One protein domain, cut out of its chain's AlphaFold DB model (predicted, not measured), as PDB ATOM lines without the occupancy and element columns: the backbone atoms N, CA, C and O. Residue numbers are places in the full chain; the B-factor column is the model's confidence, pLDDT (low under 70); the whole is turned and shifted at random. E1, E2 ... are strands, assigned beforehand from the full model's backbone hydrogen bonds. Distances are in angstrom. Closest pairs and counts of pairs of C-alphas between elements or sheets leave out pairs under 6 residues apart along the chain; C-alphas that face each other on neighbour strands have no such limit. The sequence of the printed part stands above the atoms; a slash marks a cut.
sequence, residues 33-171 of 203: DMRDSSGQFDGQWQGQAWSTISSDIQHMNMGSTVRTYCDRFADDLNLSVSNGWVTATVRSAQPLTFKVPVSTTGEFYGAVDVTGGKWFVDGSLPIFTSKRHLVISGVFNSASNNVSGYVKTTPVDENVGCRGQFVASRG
ATOM      1  N   ASP A  33     -51.935  26.745  27.745       88.44
ATOM      2  CA  ASP A  33     -53.078  27.654  27.860       88.44
ATOM      3  C   ASP A  33     -52.674  29.137  27.907       88.44
ATOM      4  O   ASP A  33     -53.501  30.007  27.641       88.44
ATOM      5  N   MET A  34     -51.399  29.433  28.174       86.88
ATOM      6  CA  MET A  34     -50.836  30.790  28.138       86.88
ATOM      7  C   MET A  34     -50.267  31.172  26.765       86.88
ATOM      8  O   MET A  34     -49.660  32.236  26.607       86.88
ATOM      9  N   ARG A  35     -50.411  30.281  25.781       92.94
ATOM     10  CA  ARG A  35     -49.858  30.450  24.444       92.94
ATOM     11  C   ARG A  35     -50.564  31.574  23.684       92.94
ATOM     12  O   ARG A  35     -51.784  31.715  23.758       92.94
ATOM     13  N   ASP A  36     -49.809  32.337  22.901       93.25
ATOM     14  CA  ASP A  36     -50.355  33.321  21.974       93.25
ATOM     15  C   ASP A  36     -51.268  32.645  20.942       93.25
ATOM     16  O   ASP A  36     -50.837  31.807  20.153       93.25
ATOM     17  N   SER A  37     -52.542  33.023  20.933       91.44
ATOM     18  CA  SER A  37     -53.522  32.583  19.934       91.44
ATOM     19  C   SER A  37     -53.827  33.660  18.890       91.44
ATOM     20  O   SER A  37     -54.595  33.413  17.963       91.44
ATOM     21  N   SER A  38     -53.233  34.852  19.026       93.75
ATOM     22  CA  SER A  38     -53.462  35.980  18.117       93.75
ATOM     23  C   SER A  38     -52.730  35.837  16.780       93.75
ATOM     24  O   SER A  38     -53.129  36.458  15.795       93.75
ATOM     25  N   GLY A  39     -51.661  35.034  16.742       91.19
ATOM     26  CA  GLY A  39     -50.823  34.850  15.560       91.19
ATOM     27  C   GLY A  39     -49.852  36.008  15.317       91.19
ATOM     28  O   GLY A  39     -49.195  36.047  14.278       91.19
ATOM     29  N   GLN A  40     -49.701  36.947  16.259       94.44
ATOM     30  CA  GLN A  40     -48.784  38.088  16.109       94.44
ATOM     31  C   GLN A  40     -47.321  37.648  15.882       94.44
ATOM     32  O   GLN A  40     -46.539  38.342  15.217       94.44
ATOM     33  N   PHE A  41     -46.949  36.471  16.399       94.62
ATOM     34  CA  PHE A  41     -45.607  35.897  16.277       94.62
ATOM     35  C   PHE A  41     -45.463  34.873  15.143       94.62
ATOM     36  O   PHE A  41     -44.328  34.512  14.818       94.62
ATOM     37  N   ASP A  42     -46.546  34.506  14.452       94.81
ATOM     38  CA  ASP A  42     -46.525  33.516  13.369       94.81
ATOM     39  C   ASP A  42     -45.576  33.913  12.224       94.81
ATOM     40  O   ASP A  42     -45.409  35.090  11.893       94.81
ATOM     41  N   GLY A  43     -44.912  32.922  11.626       93.62
ATOM     42  CA  GLY A  43     -43.986  33.114  10.510       93.62
ATOM     43  C   GLY A  43     -42.653  32.384  10.663       93.62
ATOM     44  O   GLY A  43     -42.419  31.651  11.623       93.62
ATOM     45  N   GLN A  44     -41.780  32.591   9.677       93.62
ATOM     46  CA  GLN A  44     -40.425  32.039   9.641       93.62
ATOM     47  C   GLN A  44     -39.411  33.084  10.102       93.62
ATOM     48  O   GLN A  44     -39.422  34.226   9.633       93.62
ATOM     49  N   TRP A  45     -38.522  32.666  10.992       93.00
ATOM     50  CA  TRP A  45     -37.489  33.485  11.605       93.00
ATOM     51  C   TRP A  45     -36.140  32.810  11.406       93.00
ATOM     52  O   TRP A  45     -35.991  31.621  11.693       93.00
ATOM     53  N   GLN A  46     -35.165  33.562  10.913       91.69
ATOM     54  CA  GLN A  46     -33.851  33.031  10.564       91.69
ATOM     55  C   GLN A  46     -32.761  33.892  11.180       91.69
ATOM     56  O   GLN A  46     -32.836  35.125  11.174       91.69
ATOM     57  N   GLY A  47     -31.741  33.244  11.720       89.25
ATOM     58  CA  GLY A  47     -30.610  33.935  12.307       89.25
ATOM     59  C   GLY A  47     -29.515  32.988  12.741       89.25
ATOM     60  O   GLY A  47     -29.343  31.924  12.154       89.25
ATOM     61  N   GLN A  48     -28.783  33.379  13.777       86.94
ATOM     62  CA  GLN A  48     -27.632  32.627  14.262       86.94
ATOM     63  C   GLN A  48     -27.610  32.567  15.784       86.94
ATOM     64  O   GLN A  48     -28.043  33.494  16.473       86.94
ATOM     65  N   ALA A  49     -27.087  31.460  16.298       85.00
ATOM     66  CA  ALA A  49     -26.687  31.281  17.681       85.00
ATOM     67  C   ALA A  49     -25.160  31.225  17.752       85.00
ATOM     68  O   ALA A  49     -24.529  30.639  16.880       85.00
ATOM     69  N   TRP A  50     -24.556  31.799  18.787       80.44
ATOM     70  CA  TRP A  50     -23.108  31.791  18.992       80.44
ATOM     71  C   TRP A  50     -22.757  31.691  20.473       80.44
ATOM     72  O   TRP A  50     -23.452  32.233  21.337       80.44
ATOM     73  N   SER A  51     -21.640  31.040  20.795       74.62
ATOM     74  CA  SER A  51     -21.111  31.062  22.162       74.62
ATOM     75  C   SER A  51     -20.656  32.483  22.520       74.62
ATOM     76  O   SER A  51     -19.923  33.099  21.744       74.62
ATOM     77  N   THR A  52     -21.014  32.995  23.697       64.44
ATOM     78  CA  THR A  52     -20.553  34.322  24.156       64.44
ATOM     79  C   THR A  52     -19.349  34.275  25.092       64.44
ATOM     80  O   THR A  52     -18.900  35.319  25.540       64.44
ATOM     81  N   ILE A  53     -18.796  33.082  25.339       59.69
ATOM     82  CA  ILE A  53     -17.628  32.831  26.192       59.69
ATOM     83  C   ILE A  53     -17.783  33.473  27.577       59.69
ATOM     84  O   ILE A  53     -17.317  34.572  27.856       59.69
ATOM     85  N   SER A  54     -18.343  32.709  28.503       51.25
ATOM     86  CA  SER A  54     -17.875  32.754  29.884       51.25
ATOM     87  C   SER A  54     -17.818  31.311  30.353       51.25
ATOM     88  O   SER A  54     -18.794  30.577  30.205       51.25
ATOM     89  N   SER A  55     -16.649  30.862  30.815       51.28
ATOM     90  CA  SER A  55     -16.576  29.636  31.604       51.28
ATOM     91  C   SER A  55     -17.509  29.841  32.787       51.28
ATOM     92  O   SER A  55     -17.254  30.743  33.589       51.28
ATOM     93  N   ASP A  56     -18.589  29.071  32.869       54.12
ATOM     94  CA  ASP A  56     -19.447  29.130  34.044       54.12
ATOM     95  C   ASP A  56     -18.694  28.445  35.190       54.12
ATOM     96  O   ASP A  56     -18.279  27.281  35.081       54.12
ATOM     97  N   ILE A  57     -18.414  29.230  36.228       52.88
ATOM     98  CA  ILE A  57     -17.674  28.819  37.416       52.88
ATOM     99  C   ILE A  57     -18.669  28.846  38.566       52.88
ATOM    100  O   ILE A  57     -18.999  29.917  39.076       52.88
ATOM    101  N   GLN A  58     -19.134  27.671  38.987       55.09
ATOM    102  CA  GLN A  58     -20.045  27.562  40.122       55.09
ATOM    103  C   GLN A  58     -19.320  26.957  41.323       55.09
ATOM    104  O   GLN A  58     -18.703  25.892  41.243       55.09
ATOM    105  N   HIS A  59     -19.405  27.647  42.457       51.00
ATOM    106  CA  HIS A  59     -18.959  27.124  43.741       51.00
ATOM    107  C   HIS A  59     -20.041  26.201  44.303       51.00
ATOM    108  O   HIS A  59     -21.180  26.624  44.502       51.00
ATOM    109  N   MET A  60     -19.696  24.938  44.553       50.84
ATOM    110  CA  MET A  60     -20.599  24.012  45.233       50.84
ATOM    111  C   MET A  60     -20.493  24.187  46.749       50.84
ATOM    112  O   MET A  60     -19.430  24.523  47.273       50.84
ATOM    113  N   ASN A  61     -21.569  23.863  47.474       49.28
ATOM    114  CA  ASN A  61     -21.626  23.915  48.945       49.28
ATOM    115  C   ASN A  61     -20.560  23.041  49.646       49.28
ATOM    116  O   ASN A  61     -20.358  23.168  50.848       49.28
ATOM    117  N   MET A  62     -19.863  22.172  48.904       50.22
ATOM    118  CA  MET A  62     -18.739  21.359  49.380       50.22
ATOM    119  C   MET A  62     -17.368  22.060  49.282       50.22
ATOM    120  O   MET A  62     -16.348  21.428  49.536       50.22
ATOM    121  N   GLY A  63     -17.312  23.340  48.895       46.44
ATOM    122  CA  GLY A  63     -16.064  24.110  48.778       46.44
ATOM    123  C   GLY A  63     -15.284  23.886  47.475       46.44
ATOM    124  O   GLY A  63     -14.300  24.578  47.226       46.44
ATOM    125  N   SER A  64     -15.736  22.970  46.615       51.59
ATOM    126  CA  SER A  64     -15.145  22.718  45.297       51.59
ATOM    127  C   SER A  64     -15.722  23.647  44.227       51.59
ATOM    128  O   SER A  64     -16.904  24.000  44.249       51.59
ATOM    129  N   THR A  65     -14.881  24.021  43.265       55.44
ATOM    130  CA  THR A  65     -15.268  24.847  42.117       55.44
ATOM    131  C   THR A  65     -15.508  23.956  40.906       55.44
ATOM    132  O   THR A  65     -14.618  23.207  40.510       55.44
ATOM    133  N   VAL A  66     -16.688  24.053  40.297       57.44
ATOM    134  CA  VAL A  66     -16.967  23.439  38.998       57.44
ATOM    135  C   VAL A  66     -16.643  24.449  37.919       57.44
ATOM    136  O   VAL A  66     -17.271  25.502  37.851       57.44
ATOM    137  N   ARG A  67     -15.663  24.125  37.075       59.00
ATOM    138  CA  ARG A  67     -15.362  24.888  35.866       59.00
ATOM    139  C   ARG A  67     -15.807  24.084  34.658       59.00
ATOM    140  O   ARG A  67     -15.339  22.971  34.448       59.00
ATOM    141  N   THR A  68     -16.677  24.682  33.855       60.88
ATOM    142  CA  THR A  68     -17.030  24.133  32.548       60.88
ATOM    143  C   THR A  68     -16.118  24.713  31.474       60.88
ATOM    144  O   THR A  68     -16.010  25.935  31.345       60.88
ATOM    145  N   TYR A  69     -15.512  23.841  30.673       62.50
ATOM    146  CA  TYR A  69     -14.845  24.219  29.431       62.50
ATOM    147  C   TYR A  69     -15.831  24.072  28.270       62.50
ATOM    148  O   TYR A  69     -16.420  23.011  28.090       62.50
ATOM    149  N   CYS A  70     -16.036  25.156  27.524       67.50
ATOM    150  CA  CYS A  70     -17.010  25.220  26.441       67.50
ATOM    151  C   CYS A  70     -16.319  25.479  25.116       67.50
ATOM    152  O   CYS A  70     -15.586  26.465  24.985       67.50
ATOM    153  N   ASP A  71     -16.626  24.644  24.130       63.09
ATOM    154  CA  ASP A  71     -16.231  24.905  22.758       63.09
ATOM    155  C   ASP A  71     -16.979  26.122  22.221       63.09
ATOM    156  O   ASP A  71     -18.160  26.359  22.508       63.09
ATOM    157  N   ARG A  72     -16.264  26.923  21.433       67.69
ATOM    158  CA  ARG A  72     -16.884  28.019  20.697       67.69
ATOM    159  C   ARG A  72     -17.694  27.427  19.553       67.69
ATOM    160  O   ARG A  72     -17.194  26.584  18.819       67.69
ATOM    161  N   PHE A  73     -18.909  27.919  19.376       70.25
ATOM    162  CA  PHE A  73     -19.766  27.554  18.255       70.25
ATOM    163  C   PHE A  73     -20.389  28.810  17.651       70.25
ATOM    164  O   PHE A  73     -20.625  29.788  18.371       70.25
ATOM    165  N   ALA A  74     -20.687  28.755  16.356       77.44
ATOM    166  CA  ALA A  74     -21.801  29.495  15.791       77.44
ATOM    167  C   ALA A  74     -22.576  28.586  14.837       77.44
ATOM    168  O   ALA A  74     -21.980  27.888  14.020       77.44
ATOM    169  N   ASP A  75     -23.893  28.588  14.984       78.88
ATOM    170  CA  ASP A  75     -24.814  27.730  14.251       78.88
ATOM    171  C   ASP A  75     -25.966  28.571  13.715       78.88
ATOM    172  O   ASP A  75     -26.459  29.477  14.394       78.88
ATOM    173  N   ASP A  76     -26.437  28.231  12.519       83.88
ATOM    174  CA  ASP A  76     -27.674  28.798  12.004       83.88
ATOM    175  C   ASP A  76     -28.856  28.357  12.878       83.88
ATOM    176  O   ASP A  76     -28.956  27.206  13.325       83.88
ATOM    177  N   LEU A  77     -29.758  29.301  13.123       86.88
ATOM    178  CA  LEU A  77     -30.967  29.116  13.906       86.88
ATOM    179  C   LEU A  77     -32.179  29.395  13.023       86.88
ATOM    180  O   LEU A  77     -32.349  30.501  12.509       86.88
ATOM    181  N   ASN A  78     -33.054  28.401  12.912       90.12
ATOM    182  CA  ASN A  78     -34.331  28.533  12.222       90.12
ATOM    183  C   ASN A  78     -35.466  28.356  13.229       90.12
ATOM    184  O   ASN A  78     -35.531  27.328  13.904       90.12
ATOM    185  N   LEU A  79     -36.365  29.336  13.326       92.25
ATOM    186  CA  LEU A  79     -37.572  29.252  14.144       92.25
ATOM    187  C   LEU A  79     -38.806  29.410  13.252       92.25
ATOM    188  O   LEU A  79     -38.934  30.382  12.514       92.25
ATOM    189  N   SER A  80     -39.740  28.478  13.356       93.88
ATOM    190  CA  SER A  80     -41.040  28.531  12.692       93.88
ATOM    191  C   SER A  80     -42.117  28.680  13.750       93.88
ATOM    192  O   SER A  80     -42.297  27.772  14.558       93.88
ATOM    193  N   VAL A  81     -42.860  29.782  13.733       94.06
ATOM    194  CA  VAL A  81     -43.989  29.994  14.643       94.06
ATOM    195  C   VAL A  81     -45.297  29.785  13.894       94.06
ATOM    196  O   VAL A  81     -45.495  30.347  12.815       94.06
ATOM    197  N   SER A  82     -46.182  28.962  14.448       94.44
ATOM    198  CA  SER A  82     -47.522  28.744  13.906       94.44
ATOM    199  C   SER A  82     -48.515  28.484  15.026       94.44
ATOM    200  O   SER A  82     -48.307  27.579  15.844       94.44
ATOM    201  N   ASN A  83     -49.603  29.258  15.049       92.81
ATOM    202  CA  ASN A  83     -50.649  29.151  16.064       92.81
ATOM    203  C   ASN A  83     -50.057  29.191  17.487       92.81
ATOM    204  O   ASN A  83     -50.401  28.361  18.335       92.81
ATOM    205  N   GLY A  84     -49.080  30.080  17.699       90.44
ATOM    206  CA  GLY A  84     -48.372  30.266  18.967       90.44
ATOM    207  C   GLY A  84     -47.388  29.165  19.363       90.44
ATOM    208  O   GLY A  84     -46.803  29.232  20.439       90.44
ATOM    209  N   TRP A  85     -47.188  28.135  18.543       92.69
ATOM    210  CA  TRP A  85     -46.130  27.149  18.758       92.69
ATOM    211  C   TRP A  85     -44.881  27.565  18.009       92.69
ATOM    212  O   TRP A  85     -44.947  27.746  16.794       92.69
ATOM    213  N   VAL A  86     -43.744  27.638  18.696       92.56
ATOM    214  CA  VAL A  86     -42.446  27.750  18.035       92.56
ATOM    215  C   VAL A  86     -41.847  26.363  17.849       92.56
ATOM    216  O   VAL A  86     -41.702  25.596  18.803       92.56
ATOM    217  N   THR A  87     -41.481  26.069  16.606       91.25
ATOM    218  CA  THR A  87     -40.580  24.985  16.251       91.25
ATOM    219  C   THR A  87     -39.199  25.569  16.007       91.25
ATOM    220  O   THR A  87     -39.046  26.384  15.101       91.25
ATOM    221  N   ALA A  88     -38.205  25.185  16.803       85.44
ATOM    222  CA  ALA A  88     -36.836  25.676  16.662       85.44
ATOM    223  C   ALA A  88     -35.921  24.567  16.159       85.44
ATOM    224  O   ALA A  88     -36.006  23.454  16.670       85.44
ATOM    225  N   THR A  89     -35.025  24.899  15.234       81.88
ATOM    226  CA  THR A  89     -33.961  24.019  14.757       81.88
ATOM    227  C   THR A  89     -32.617  24.707  14.950       81.88
ATOM    228  O   THR A  89     -32.399  25.799  14.421       81.88
ATOM    229  N   VAL A  90     -31.724  24.061  15.699       74.94
ATOM    230  CA  VAL A  90     -30.354  24.523  15.981       74.94
ATOM    231  C   VAL A  90     -29.363  23.380  15.755       74.94
ATOM    232  O   VAL A  90     -29.740  22.215  15.903       74.94
ATOM    233  N   ARG A  91     -28.102  23.729  15.467       67.19
ATOM    234  CA  ARG A  91     -26.981  22.844  15.096       67.19
ATOM    235  C   ARG A  91     -27.080  22.289  13.678       67.19
ATOM    236  O   ARG A  91     -28.005  21.559  13.337       67.19
ATOM    237  N   SER A  92     -26.062  22.584  12.876       58.09
ATOM    238  CA  SER A  92     -25.988  22.165  11.468       58.09
ATOM    239  C   SER A  92     -25.747  20.658  11.281       58.09
ATOM    240  O   SER A  92     -26.373  20.039  10.424       58.09
ATOM    241  N   ALA A  93     -24.881  20.050  12.101       55.62
ATOM    242  CA  ALA A  93     -24.492  18.641  11.959       55.62
ATOM    243  C   ALA A  93     -25.556  17.644  12.458       55.62
ATOM    244  O   ALA A  93     -25.711  16.561  11.900       55.62
ATOM    245  N   GLN A  94     -26.296  18.006  13.509       63.72
ATOM    246  CA  GLN A  94     -27.402  17.208  14.038       63.72
ATOM    247  C   GLN A  94     -28.516  18.154  14.500       63.72
ATOM    248  O   GLN A  94     -28.491  18.598  15.651       63.72
ATOM    249  N   PRO A  95     -29.464  18.478  13.604       68.88
ATOM    250  CA  PRO A  95     -30.555  19.391  13.902       68.88
ATOM    251  C   PRO A  95     -31.347  18.934  15.127       68.88
ATOM    252  O   PRO A  95     -31.914  17.839  15.142       68.88
ATOM    253  N   LEU A  96     -31.386  19.773  16.159       70.88
ATOM    254  CA  LEU A  96     -32.224  19.558  17.335       70.88
ATOM    255  C   LEU A  96     -33.519  20.341  17.179       70.88
ATOM    256  O   LEU A  96     -33.474  21.561  17.013       70.88
ATOM    257  N   THR A  97     -34.648  19.638  17.267       77.81
ATOM    258  CA  THR A  97     -35.979  20.222  17.096       77.81
ATOM    259  C   THR A  97     -36.684  20.396  18.434       77.81
ATOM    260  O   THR A  97     -36.868  19.436  19.180       77.81
ATOM    261  N   PHE A  98     -37.148  21.612  18.704       84.00
ATOM    262  CA  PHE A  98     -37.983  21.955  19.860       84.00
ATOM    263  C   PHE A  98     -39.386  22.258  19.370       84.00
ATOM    264  O   PHE A  98     -39.509  22.876  18.322       84.00
ATOM    265  N   LYS A  99     -40.424  21.902  20.128       89.88
ATOM    266  CA  LYS A  99     -41.774  22.440  19.932       89.88
ATOM    267  C   LYS A  99     -42.301  22.928  21.270       89.88
ATOM    268  O   LYS A  99     -42.581  22.111  22.143       89.88
ATOM    269  N   VAL A 100     -42.414  24.242  21.432       91.81
ATOM    270  CA  VAL A 100     -42.819  24.856  22.705       91.81
ATOM    271  C   VAL A 100     -43.794  26.008  22.486       91.81
ATOM    272  O   VAL A 100     -43.790  26.613  21.409       91.81
ATOM    273  N   PRO A 101     -44.672  26.294  23.458       94.25
ATOM    274  CA  PRO A 101     -45.578  27.422  23.344       94.25
ATOM    275  C   PRO A 101     -44.819  28.749  23.491       94.25
ATOM    276  O   PRO A 101     -43.870  28.862  24.270       94.25
ATOM    277  N   VAL A 102     -45.265  29.744  22.729       94.69
ATOM    278  CA  VAL A 102     -44.874  31.153  22.828       94.69
ATOM    279  C   VAL A 102     -45.952  31.876  23.622       94.69
ATOM    280  O   VAL A 102     -47.127  31.744  23.292       94.69
ATOM    281  N   SER A 103     -45.589  32.622  24.661       94.69
ATOM    282  CA  SER A 103     -46.542  33.401  25.455       94.69
ATOM    283  C   SER A 103     -47.110  34.590  24.668       94.69
ATOM    284  O   SER A 103     -46.581  34.995  23.632       94.69
ATOM    285  N   THR A 104     -48.148  35.230  25.203       92.56
ATOM    286  CA  THR A 104     -48.703  36.482  24.651       92.56
ATOM    287  C   THR A 104     -47.711  37.651  24.637       92.56
ATOM    288  O   THR A 104     -47.890  38.594  23.867       92.56
ATOM    289  N   THR A 105     -46.651  37.587  25.449       92.44
ATOM    290  CA  THR A 105     -45.547  38.560  25.491       92.44
ATOM    291  C   THR A 105     -44.373  38.173  24.587       92.44
ATOM    292  O   THR A 105     -43.384  38.900  24.533       92.44
ATOM    293  N   GLY A 106     -44.477  37.058  23.858       92.75
ATOM    294  CA  GLY A 106     -43.449  36.580  22.933       92.75
ATOM    295  C   GLY A 106     -42.380  35.703  23.582       92.75
ATOM    296  O   GLY A 106     -41.402  35.357  22.927       92.75
ATOM    297  N   GLU A 107     -42.527  35.333  24.850       95.06
ATOM    298  CA  GLU A 107     -41.551  34.518  25.576       95.06
ATOM    299  C   GLU A 107     -41.686  33.038  25.219       95.06
ATOM    300  O   GLU A 107     -42.793  32.519  25.078       95.06
ATOM    301  N   PHE A 108     -40.562  32.330  25.125       92.81
ATOM    302  CA  PHE A 108     -40.558  30.879  24.971       92.81
ATOM    303  C   PHE A 108     -39.385  30.225  25.705       92.81
ATOM    304  O   PHE A 108     -38.330  30.827  25.939       92.81
ATOM    305  N   TYR A 109     -39.577  28.956  26.057       92.19
ATOM    306  CA  TYR A 109     -38.585  28.120  26.723       92.19
ATOM    307  C   TYR A 109     -38.764  26.669  26.290       92.19
ATOM    308  O   TYR A 109     -39.870  26.135  26.384       92.19
ATOM    309  N   GLY A 110     -37.681  26.020  25.872       87.19
ATOM    310  CA  GLY A 110     -37.647  24.595  25.568       87.19
ATOM    311  C   GLY A 110     -36.377  23.928  26.061       87.19
ATOM    312  O   GLY A 110     -35.317  24.545  26.096       87.19
ATOM    313  N   ALA A 111     -36.496  22.659  26.435       85.44
ATOM    314  CA  ALA A 111     -35.386  21.812  26.838       85.44
ATOM    315  C   ALA A 111     -35.557  20.434  26.194       85.44
ATOM    316  O   ALA A 111     -36.662  19.894  26.205       85.44
ATOM    317  N   VAL A 112     -34.485  19.886  25.625       80.88
ATOM    318  CA  VAL A 112     -34.461  18.520  25.078       80.88
ATOM    319  C   VAL A 112     -33.221  17.789  25.547       80.88
ATOM    320  O   VAL A 112     -32.144  18.386  25.641       80.88
ATOM    321  N   ASP A 113     -33.371  16.496  25.798       79.06
ATOM    322  CA  ASP A 113     -32.267  15.620  26.158       79.06
ATOM    323  C   ASP A 113     -31.279  15.498  24.996       79.06
ATOM    324  O   ASP A 113     -31.666  15.301  23.843       79.06
ATOM    325  N   VAL A 114     -29.984  15.583  25.302       72.88
ATOM    326  CA  VAL A 114     -28.900  15.380  24.334       72.88
ATOM    327  C   VAL A 114     -27.900  14.347  24.850       72.88
ATOM    328  O   VAL A 114     -27.538  14.323  26.031       72.88
ATOM    329  N   THR A 115     -27.434  13.481  23.951       64.50
ATOM    330  CA  THR A 115     -26.429  12.443  24.219       64.50
ATOM    331  C   THR A 115     -25.022  12.913  23.796       64.50
ATOM    332  O   THR A 115     -24.890  13.726  22.888       64.50
ATOM    333  N   GLY A 116     -23.964  12.409  24.455       52.47
ATOM    334  CA  GLY A 116     -22.548  12.547  24.025       52.47
ATOM    335  C   GLY A 116     -21.696  13.632  24.716       52.47
ATOM    336  O   GLY A 116     -22.035  14.803  24.644       52.47
ATOM    337  N   GLY A 117     -20.600  13.256  25.413       50.88
ATOM    338  CA  GLY A 117     -19.615  14.109  26.142       50.88
ATOM    339  C   GLY A 117     -19.568  13.887  27.676       50.88
ATOM    340  O   GLY A 117     -20.582  13.532  28.273       50.88
ATOM    341  N   LYS A 118     -18.406  14.045  28.326       45.31
ATOM    342  CA  LYS A 118     -18.221  13.910  29.791       45.31
ATOM    343  C   LYS A 118     -17.972  15.294  30.404       45.31
ATOM    344  O   LYS A 118     -17.180  16.056  29.861       45.31
ATOM    345  N   TRP A 119     -18.625  15.614  31.525       47.94
ATOM    346  CA  TRP A 119     -18.331  16.831  32.293       47.94
ATOM    347  C   TRP A 119     -17.253  16.509  33.315       47.94
ATOM    348  O   TRP A 119     -17.483  15.730  34.241       47.94
ATOM    349  N   PHE A 120     -16.082  17.099  33.127       44.03
ATOM    350  CA  PHE A 120     -14.994  17.002  34.084       44.03
ATOM    351  C   PHE A 120     -14.999  18.252  34.950       44.03
ATOM    352  O   PHE A 120     -15.002  19.373  34.446       44.03
ATOM    353  N   VAL A 121     -15.003  18.042  36.259       42.09
ATOM    354  CA  VAL A 121     -14.608  19.072  37.214       42.09
ATOM    355  C   VAL A 121     -13.112  18.915  37.386       42.09
ATOM    356  O   VAL A 121     -12.646  17.788  37.528       42.09
ATOM    357  N   ASP A 122     -12.380  20.024  37.313       42.31
ATOM    358  CA  ASP A 122     -10.918  20.080  37.362       42.31
ATOM    359  C   ASP A 122     -10.331  19.017  38.323       42.31
ATOM    360  O   ASP A 122     -10.552  19.055  39.535       42.31
ATOM    361  N   GLY A 123      -9.682  17.992  37.754       42.22
ATOM    362  CA  GLY A 123      -9.008  16.907  38.479       42.22
ATOM    363  C   GLY A 123      -9.864  15.828  39.170       42.22
ATOM    364  O   GLY A 123      -9.287  15.010  39.884       42.22
ATOM    365  N   SER A 124     -11.194  15.779  39.009       45.31
ATOM    366  CA  SER A 124     -12.064  14.846  39.762       45.31
ATOM    367  C   SER A 124     -13.083  14.069  38.909       45.31
ATOM    368  O   SER A 124     -13.432  14.462  37.797       45.31
ATOM    369  N   LEU A 125     -13.557  12.943  39.469       48.75
ATOM    370  CA  LEU A 125     -14.592  12.050  38.923       48.75
ATOM    371  C   LEU A 125     -15.845  12.823  38.453       48.75
ATOM    372  O   LEU A 125     -16.179  13.848  39.048       48.75
ATOM    373  N   PRO A 126     -16.573  12.332  37.432       52.59
ATOM    374  CA  PRO A 126     -17.805  12.972  36.968       52.59
ATOM    375  C   PRO A 126     -18.835  13.048  38.108       52.59
ATOM    376  O   PRO A 126     -19.257  12.019  38.631       52.59
ATOM    377  N   ILE A 127     -19.216  14.269  38.503       54.25
ATOM    378  CA  ILE A 127     -20.125  14.529  39.640       54.25
ATOM    379  C   ILE A 127     -21.588  14.679  39.191       54.25
ATOM    380  O   ILE A 127     -22.504  14.519  39.992       54.25
ATOM    381  N   PHE A 128     -21.818  14.970  37.910       59.28
ATOM    382  CA  PHE A 128     -23.154  15.165  37.353       59.28
ATOM    383  C   PHE A 128     -23.652  13.921  36.631       59.28
ATOM    384  O   PHE A 128     -22.871  13.102  36.137       59.28
ATOM    385  N   THR A 129     -24.977  13.798  36.544       57.06
ATOM    386  CA  THR A 129     -25.608  12.728  35.772       57.06
ATOM    387  C   THR A 129     -25.116  12.762  34.319       57.06
ATOM    388  O   THR A 129     -24.800  13.816  33.768       57.06
ATOM    389  N   SER A 130     -25.051  11.602  33.663       58.53
ATOM    390  CA  SER A 130     -24.681  11.520  32.242       58.53
ATOM    391  C   SER A 130     -25.722  12.150  31.307       58.53
ATOM    392  O   SER A 130     -25.460  12.315  30.111       58.53
ATOM    393  N   LYS A 131     -26.901  12.499  31.840       65.50
ATOM    394  CA  LYS A 131     -27.979  13.151  31.106       65.50
ATOM    395  C   LYS A 131     -27.721  14.654  31.025       65.50
ATOM    396  O   LYS A 131     -27.305  15.297  31.986       65.50
ATOM    397  N   ARG A 132     -28.007  15.229  29.862       71.88
ATOM    398  CA  ARG A 132     -27.900  16.662  29.590       71.88
ATOM    399  C   ARG A 132     -29.125  17.137  28.872       71.88
ATOM    400  O   ARG A 132     -29.662  16.387  28.063       71.88
ATOM    401  N   HIS A 133     -29.435  18.411  29.054       79.19
ATOM    402  CA  HIS A 133     -30.371  19.109  28.196       79.19
ATOM    403  C   HIS A 133     -29.658  20.185  27.376       79.19
ATOM    404  O   HIS A 133     -28.755  20.874  27.865       79.19
ATOM    405  N   LEU A 134     -30.106  20.354  26.134       81.19
ATOM    406  CA  LEU A 134     -29.975  21.622  25.435       81.19
ATOM    407  C   LEU A 134     -31.241  22.433  25.701       81.19
ATOM    408  O   LEU A 134     -32.350  21.988  25.421       81.19
ATOM    409  N   VAL A 135     -31.051  23.609  26.279       86.19
ATOM    410  CA  VAL A 135     -32.087  24.578  26.607       86.19
ATOM    411  C   VAL A 135     -32.034  25.698  25.581       86.19
ATOM    412  O   VAL A 135     -30.960  26.225  25.301       86.19
ATOM    413  N   ILE A 136     -33.186  26.097  25.063       87.50
ATOM    414  CA  ILE A 136     -33.353  27.302  24.257       87.50
ATOM    415  C   ILE A 136     -34.412  28.184  24.908       87.50
ATOM    416  O   ILE A 136     -35.474  27.710  25.309       87.50
ATOM    417  N   SER A 137     -34.126  29.474  25.027       90.56
ATOM    418  CA  SER A 137     -35.100  30.443  25.516       90.56
ATOM    419  C   SER A 137     -34.883  31.795  24.871       90.56
ATOM    420  O   SER A 137     -33.740  32.211  24.678       90.56
ATOM    421  N   GLY A 138     -35.968  32.491  24.560       92.69
ATOM    422  CA  GLY A 138     -35.908  33.827  23.994       92.69
ATOM    423  C   GLY A 138     -37.239  34.553  24.045       92.69
ATOM    424  O   GLY A 138     -38.217  34.060  24.610       92.69
ATOM    425  N   VAL A 139     -37.239  35.742  23.449       94.88
ATOM    426  CA  VAL A 139     -38.393  36.638  23.389       94.88
ATOM    427  C   VAL A 139     -38.539  37.190  21.977       94.88
ATOM    428  O   VAL A 139     -37.594  37.769  21.430       94.88
ATOM    429  N   PHE A 140     -39.716  36.998  21.385       93.75
ATOM    430  CA  PHE A 140     -40.119  37.606  20.124       93.75
ATOM    431  C   PHE A 140     -40.555  39.056  20.347       93.75
ATOM    432  O   PHE A 140     -41.337  39.360  21.241       93.75
ATOM    433  N   ASN A 141     -40.097  39.950  19.478       92.88
ATOM    434  CA  ASN A 141     -40.547  41.330  19.400       92.88
ATOM    435  C   ASN A 141     -41.227  41.540  18.041       92.88
ATOM    436  O   ASN A 141     -40.568  41.668  17.005       92.88
ATOM    437  N   SER A 142     -42.561  41.557  18.052       88.19
ATOM    438  CA  SER A 142     -43.385  41.726  16.849       88.19
ATOM    439  C   SER A 142     -43.244  43.120  16.229       88.19
ATOM    440  O   SER A 142     -43.329  43.245  15.011       88.19
ATOM    441  N   ALA A 143     -42.957  44.153  17.030       88.81
ATOM    442  CA  ALA A 143     -42.765  45.515  16.537       88.81
ATOM    443  C   ALA A 143     -41.461  45.665  15.738       88.81
ATOM    444  O   ALA A 143     -41.438  46.346  14.716       88.81
ATOM    445  N   SER A 144     -40.380  45.016  16.180       87.19
ATOM    446  CA  SER A 144     -39.083  45.068  15.496       87.19
ATOM    447  C   SER A 144     -38.834  43.897  14.542       87.19
ATOM    448  O   SER A 144     -37.762  43.842  13.951       87.19
ATOM    449  N   ASN A 145     -39.767  42.943  14.426       90.75
ATOM    450  CA  ASN A 145     -39.591  41.689  13.681       90.75
ATOM    451  C   ASN A 145     -38.292  40.938  14.031       90.75
ATOM    452  O   ASN A 145     -37.710  40.264  13.180       90.75
ATOM    453  N   ASN A 146     -37.880  41.003  15.304       91.25
ATOM    454  CA  ASN A 146     -36.691  40.313  15.806       91.25
ATOM    455  C   ASN A 146     -37.037  39.381  16.966       91.25
ATOM    456  O   ASN A 146     -38.003  39.601  17.692       91.25
ATOM    457  N   VAL A 147     -36.206  38.372  17.170       92.00
ATOM    458  CA  VAL A 147     -36.223  37.491  18.334       92.00
ATOM    459  C   VAL A 147     -34.800  37.345  18.840       92.00
ATOM    460  O   VAL A 147     -33.854  37.256  18.057       92.00
ATOM    461  N   SER A 148     -34.639  37.356  20.156       91.81
ATOM    462  CA  SER A 148     -33.330  37.213  20.790       91.81
ATOM    463  C   SER A 148     -33.429  36.340  22.024       91.81
ATOM    464  O   SER A 148     -34.487  36.263  22.655       91.81
ATOM    465  N   GLY A 149     -32.331  35.681  22.368       90.50
ATOM    466  CA  GLY A 149     -32.319  34.779  23.503       90.50
ATOM    467  C   GLY A 149     -30.982  34.096  23.713       90.50
ATOM    468  O   GLY A 149     -29.926  34.626  23.361       90.50
ATOM    469  N   TYR A 150     -31.027  32.918  24.323       86.81
ATOM    470  CA  TYR A 150     -29.860  32.088  24.563       86.81
ATOM    471  C   TYR A 150     -30.123  30.612  24.277       86.81
ATOM    472  O   TYR A 150     -31.245  30.113  24.384       86.81
ATOM    473  N   VAL A 151     -29.035  29.914  23.973       84.06
ATOM    474  CA  VAL A 151     -28.951  28.454  23.967       84.06
ATOM    475  C   VAL A 151     -28.008  28.046  25.093       84.06
ATOM    476  O   VAL A 151     -26.963  28.670  25.273       84.06
ATOM    477  N   LYS A 152     -28.367  27.036  25.882       81.81
ATOM    478  CA  LYS A 152     -27.538  26.526  26.977       81.81
ATOM    479  C   LYS A 152     -27.472  25.005  26.943       81.81
ATOM    480  O   LYS A 152     -28.508  24.358  26.984       81.81
ATOM    481  N   THR A 153     -26.278  24.428  26.968       78.56
ATOM    482  CA  THR A 153     -26.094  23.002  27.274       78.56
ATOM    483  C   THR A 153     -25.754  22.852  28.750       78.56
ATOM    484  O   THR A 153     -24.819  23.492  29.229       78.56
ATOM    485  N   THR A 154     -26.515  22.037  29.472       75.75
ATOM    486  CA  THR A 154     -26.443  21.915  30.936       75.75
ATOM    487  C   THR A 154     -26.719  20.468  31.348       75.75
ATOM    488  O   THR A 154     -27.506  19.798  30.668       75.75
ATOM    489  N   PRO A 155     -26.108  19.938  32.421       72.62
ATOM    490  CA  PRO A 155     -26.608  18.718  33.041       72.62
ATOM    491  C   PRO A 155     -28.060  18.906  33.495       72.62
ATOM    492  O   PRO A 155     -28.501  20.030  33.758       72.62
ATOM    493  N   VAL A 156     -28.808  17.804  33.559       69.75
ATOM    494  CA  VAL A 156     -30.183  17.829  34.086       69.75
ATOM    495  C   VAL A 156     -30.161  18.305  35.536       69.75
ATOM    496  O   VAL A 156     -29.279  17.901  36.286       69.75
ATOM    497  N   ASP A 157     -31.116  19.166  35.894       65.69
ATOM    498  CA  ASP A 157     -31.293  19.761  37.228       65.69
ATOM    499  C   ASP A 157     -30.158  20.679  37.713       65.69
ATOM    500  O   ASP A 157     -30.156  21.108  38.866       65.69
ATOM    501  N   GLU A 158     -29.231  21.055  36.828       68.06
ATOM    502  CA  GLU A 158     -28.065  21.861  37.189       68.06
ATOM    503  C   GLU A 158     -28.059  23.250  36.551       68.06
ATOM    504  O   GLU A 158     -28.574  23.486  35.452       68.06
ATOM    505  N   ASN A 159     -27.402  24.187  37.238       65.69
ATOM    506  CA  ASN A 159     -27.203  25.547  36.741       65.69
ATOM    507  C   ASN A 159     -25.860  25.756  36.030       65.69
ATOM    508  O   ASN A 159     -25.737  26.760  35.332       65.69
ATOM    509  N   VAL A 160     -24.929  24.801  36.077       69.62
ATOM    510  CA  VAL A 160     -23.655  24.861  35.336       69.62
ATOM    511  C   VAL A 160     -23.836  24.534  33.856       69.62
ATOM    512  O   VAL A 160     -24.607  23.646  33.505       69.62
ATOM    513  N   GLY A 161     -23.126  25.210  32.951       73.19
ATOM    514  CA  GLY A 161     -23.182  24.817  31.546       73.19
ATOM    515  C   GLY A 161     -22.477  25.730  30.555       73.19
ATOM    516  O   GLY A 161     -21.805  26.690  30.921       73.19
ATOM    517  N   CYS A 162     -22.685  25.434  29.273       74.38
ATOM    518  CA  CYS A 162     -22.220  26.251  28.158       74.38
ATOM    519  C   CYS A 162     -23.363  27.087  27.612       74.38
ATOM    520  O   CYS A 162     -24.340  26.526  27.124       74.38
ATOM    521  N   ARG A 163     -23.243  28.416  27.687       79.69
ATOM    522  CA  ARG A 163     -24.260  29.365  27.221       79.69
ATOM    523  C   ARG A 163     -23.781  30.129  25.986       79.69
ATOM    524  O   ARG A 163     -22.677  30.670  25.964       79.69
ATOM    525  N   GLY A 164     -24.645  30.204  24.984       80.81
ATOM    526  CA  GLY A 164     -24.530  31.090  23.834       80.81
ATOM    527  C   GLY A 164     -25.741  32.006  23.712       80.81
ATOM    528  O   GLY A 164     -26.789  31.728  24.292       80.81
ATOM    529  N   GLN A 165     -25.599  33.100  22.976       86.12
ATOM    530  CA  GLN A 165     -26.702  33.991  22.618       86.12
ATOM    531  C   GLN A 165     -27.183  33.678  21.208       86.12
ATOM    532  O   GLN A 165     -26.441  33.107  20.414       86.12
ATOM    533  N   PHE A 166     -28.415  34.056  20.891       87.88
ATOM    534  CA  PHE A 166     -28.897  34.031  19.520       87.88
ATOM    535  C   PHE A 166     -29.723  35.267  19.200       87.88
ATOM    536  O   PHE A 166     -30.350  35.864  20.085       87.88
ATOM    537  N   VAL A 167     -29.759  35.599  17.914       90.56
ATOM    538  CA  VAL A 167     -30.679  36.574  17.327       90.56
ATOM    539  C   VAL A 167     -31.193  36.008  16.010       90.56
ATOM    540  O   VAL A 167     -30.424  35.428  15.247       90.56
ATOM    541  N   ALA A 168     -32.484  36.189  15.744       90.56
ATOM    542  CA  ALA A 168     -33.098  35.910  14.454       90.56
ATOM    543  C   ALA A 168     -34.106  37.002  14.083       90.56
ATOM    544  O   ALA A 168     -34.615  37.726  14.942       90.56
ATOM    545  N   SER A 169     -34.394  37.114  12.794       91.19
ATOM    546  CA  SER A 169     -35.322  38.103  12.248       91.19
ATOM    547  C   SER A 169     -36.340  37.448  11.331       91.19
ATOM    548  O   SER A 169     -36.088  36.406  10.716       91.19
ATOM    549  N   ARG A 170     -37.526  38.052  11.250       90.12
ATOM    550  CA  ARG A 170     -38.591  37.595  10.355       90.12
ATOM    551  C   ARG A 170     -38.322  38.111   8.939       90.12
ATOM    552  O   ARG A 170     -38.219  39.315   8.722       90.12
ATOM    553  N   GLY A 171     -38.221  37.205   7.966       74.12
ATOM    554  CA  GLY A 171     -38.119  37.535   6.532       74.12
ATOM    555  C   GLY A 171     -36.740  37.973   6.015       74.12
ATOM    556  O   GLY A 171     -36.543  38.012   4.804       74.12
TER     557      GLY A 171
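This is residues 33 to 171 of the 203 residues of an uncharacterized protein of Proteobacteria bacterium 228 (UniProt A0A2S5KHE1). One sheet of eight strands curls round into a flattened, nearly closed barrel, its edge strands E6 and E7 coming side by side without closing the ring by pairing. Beyond one end of this barrel lie the small hairpin E2 and E3 and the long loop of residues 115 to 131, which draw the outline out lengthwise. The 139 printed residues include ten named strands, E1 to E10 in order along the chain, and no named helix; the class is all strand. The large sheet runs E6, E5, E4, E1, E10, E9, E8, E7, all antiparallel. The whole is compact, with a radius of gyration of the C-alphas of 16.4 A, yet elongated, spanning 51 by 30 by 24 A.

E1, residues 43 to 51, is an inner strand, antiparallel to E4, residues 74 to 82, at 153 degrees, with N 45 and O 79 2.8 A apart. E1 is also antiparallel to E10, residues 162 to 170, at 151 degrees, with N 50 and O 165 at 2.8 A. E2, residues 57 to 59, and E3, residues 65 to 67, form a hairpin, with N 66 and O 58 at 2.9 A; E2 is apart from E1. E4, E5 at residues 85 to 90 and E6 at residues 96 to 101 form a meander, each strand the antiparallel neighbour of the one before, with N 80 and O 87 at 2.8 A and N 86 and O 100 at 2.9 A. E7, residues 107 to 114, E8, residues 132 to 141, E9, residues 146 to 155, and E10 form a second meander, with N 110 and O 136, N 135 and O 152, and N 164 and O 151 at 2.8, 2.7 and 2.8 A. The sheet is a folded sheet, bent back on itself: E6, E5, E4 and E1 face E9, E8 and E7, with E10 as the hinge. The closest C-alphas of the edge strands E6 and E7 are those of Val 100 and Gly 110, 5.9 A apart.

E1 begins at C-alpha 43, (-43.986, 33.114, 10.510), and spans 25.8 A, as does E4. E7 spans 23.0 A, E8 29.5 A and E9 29.4 A. E10 spans 26.7 A and ends at C-alpha 170, (-38.591, 37.595, 10.355).

The two C-alphas farthest apart, those of Ser 38 and Gly 123, are 52.5 A apart. The printed part has no cut. The link from E7 to E8, 17 residues, is long. The mean pLDDT of the printed part is 76.5, with residues 52 to 72, 91 to 95, 115 to 131 and 156 to 160 holding the 48 residues under 70.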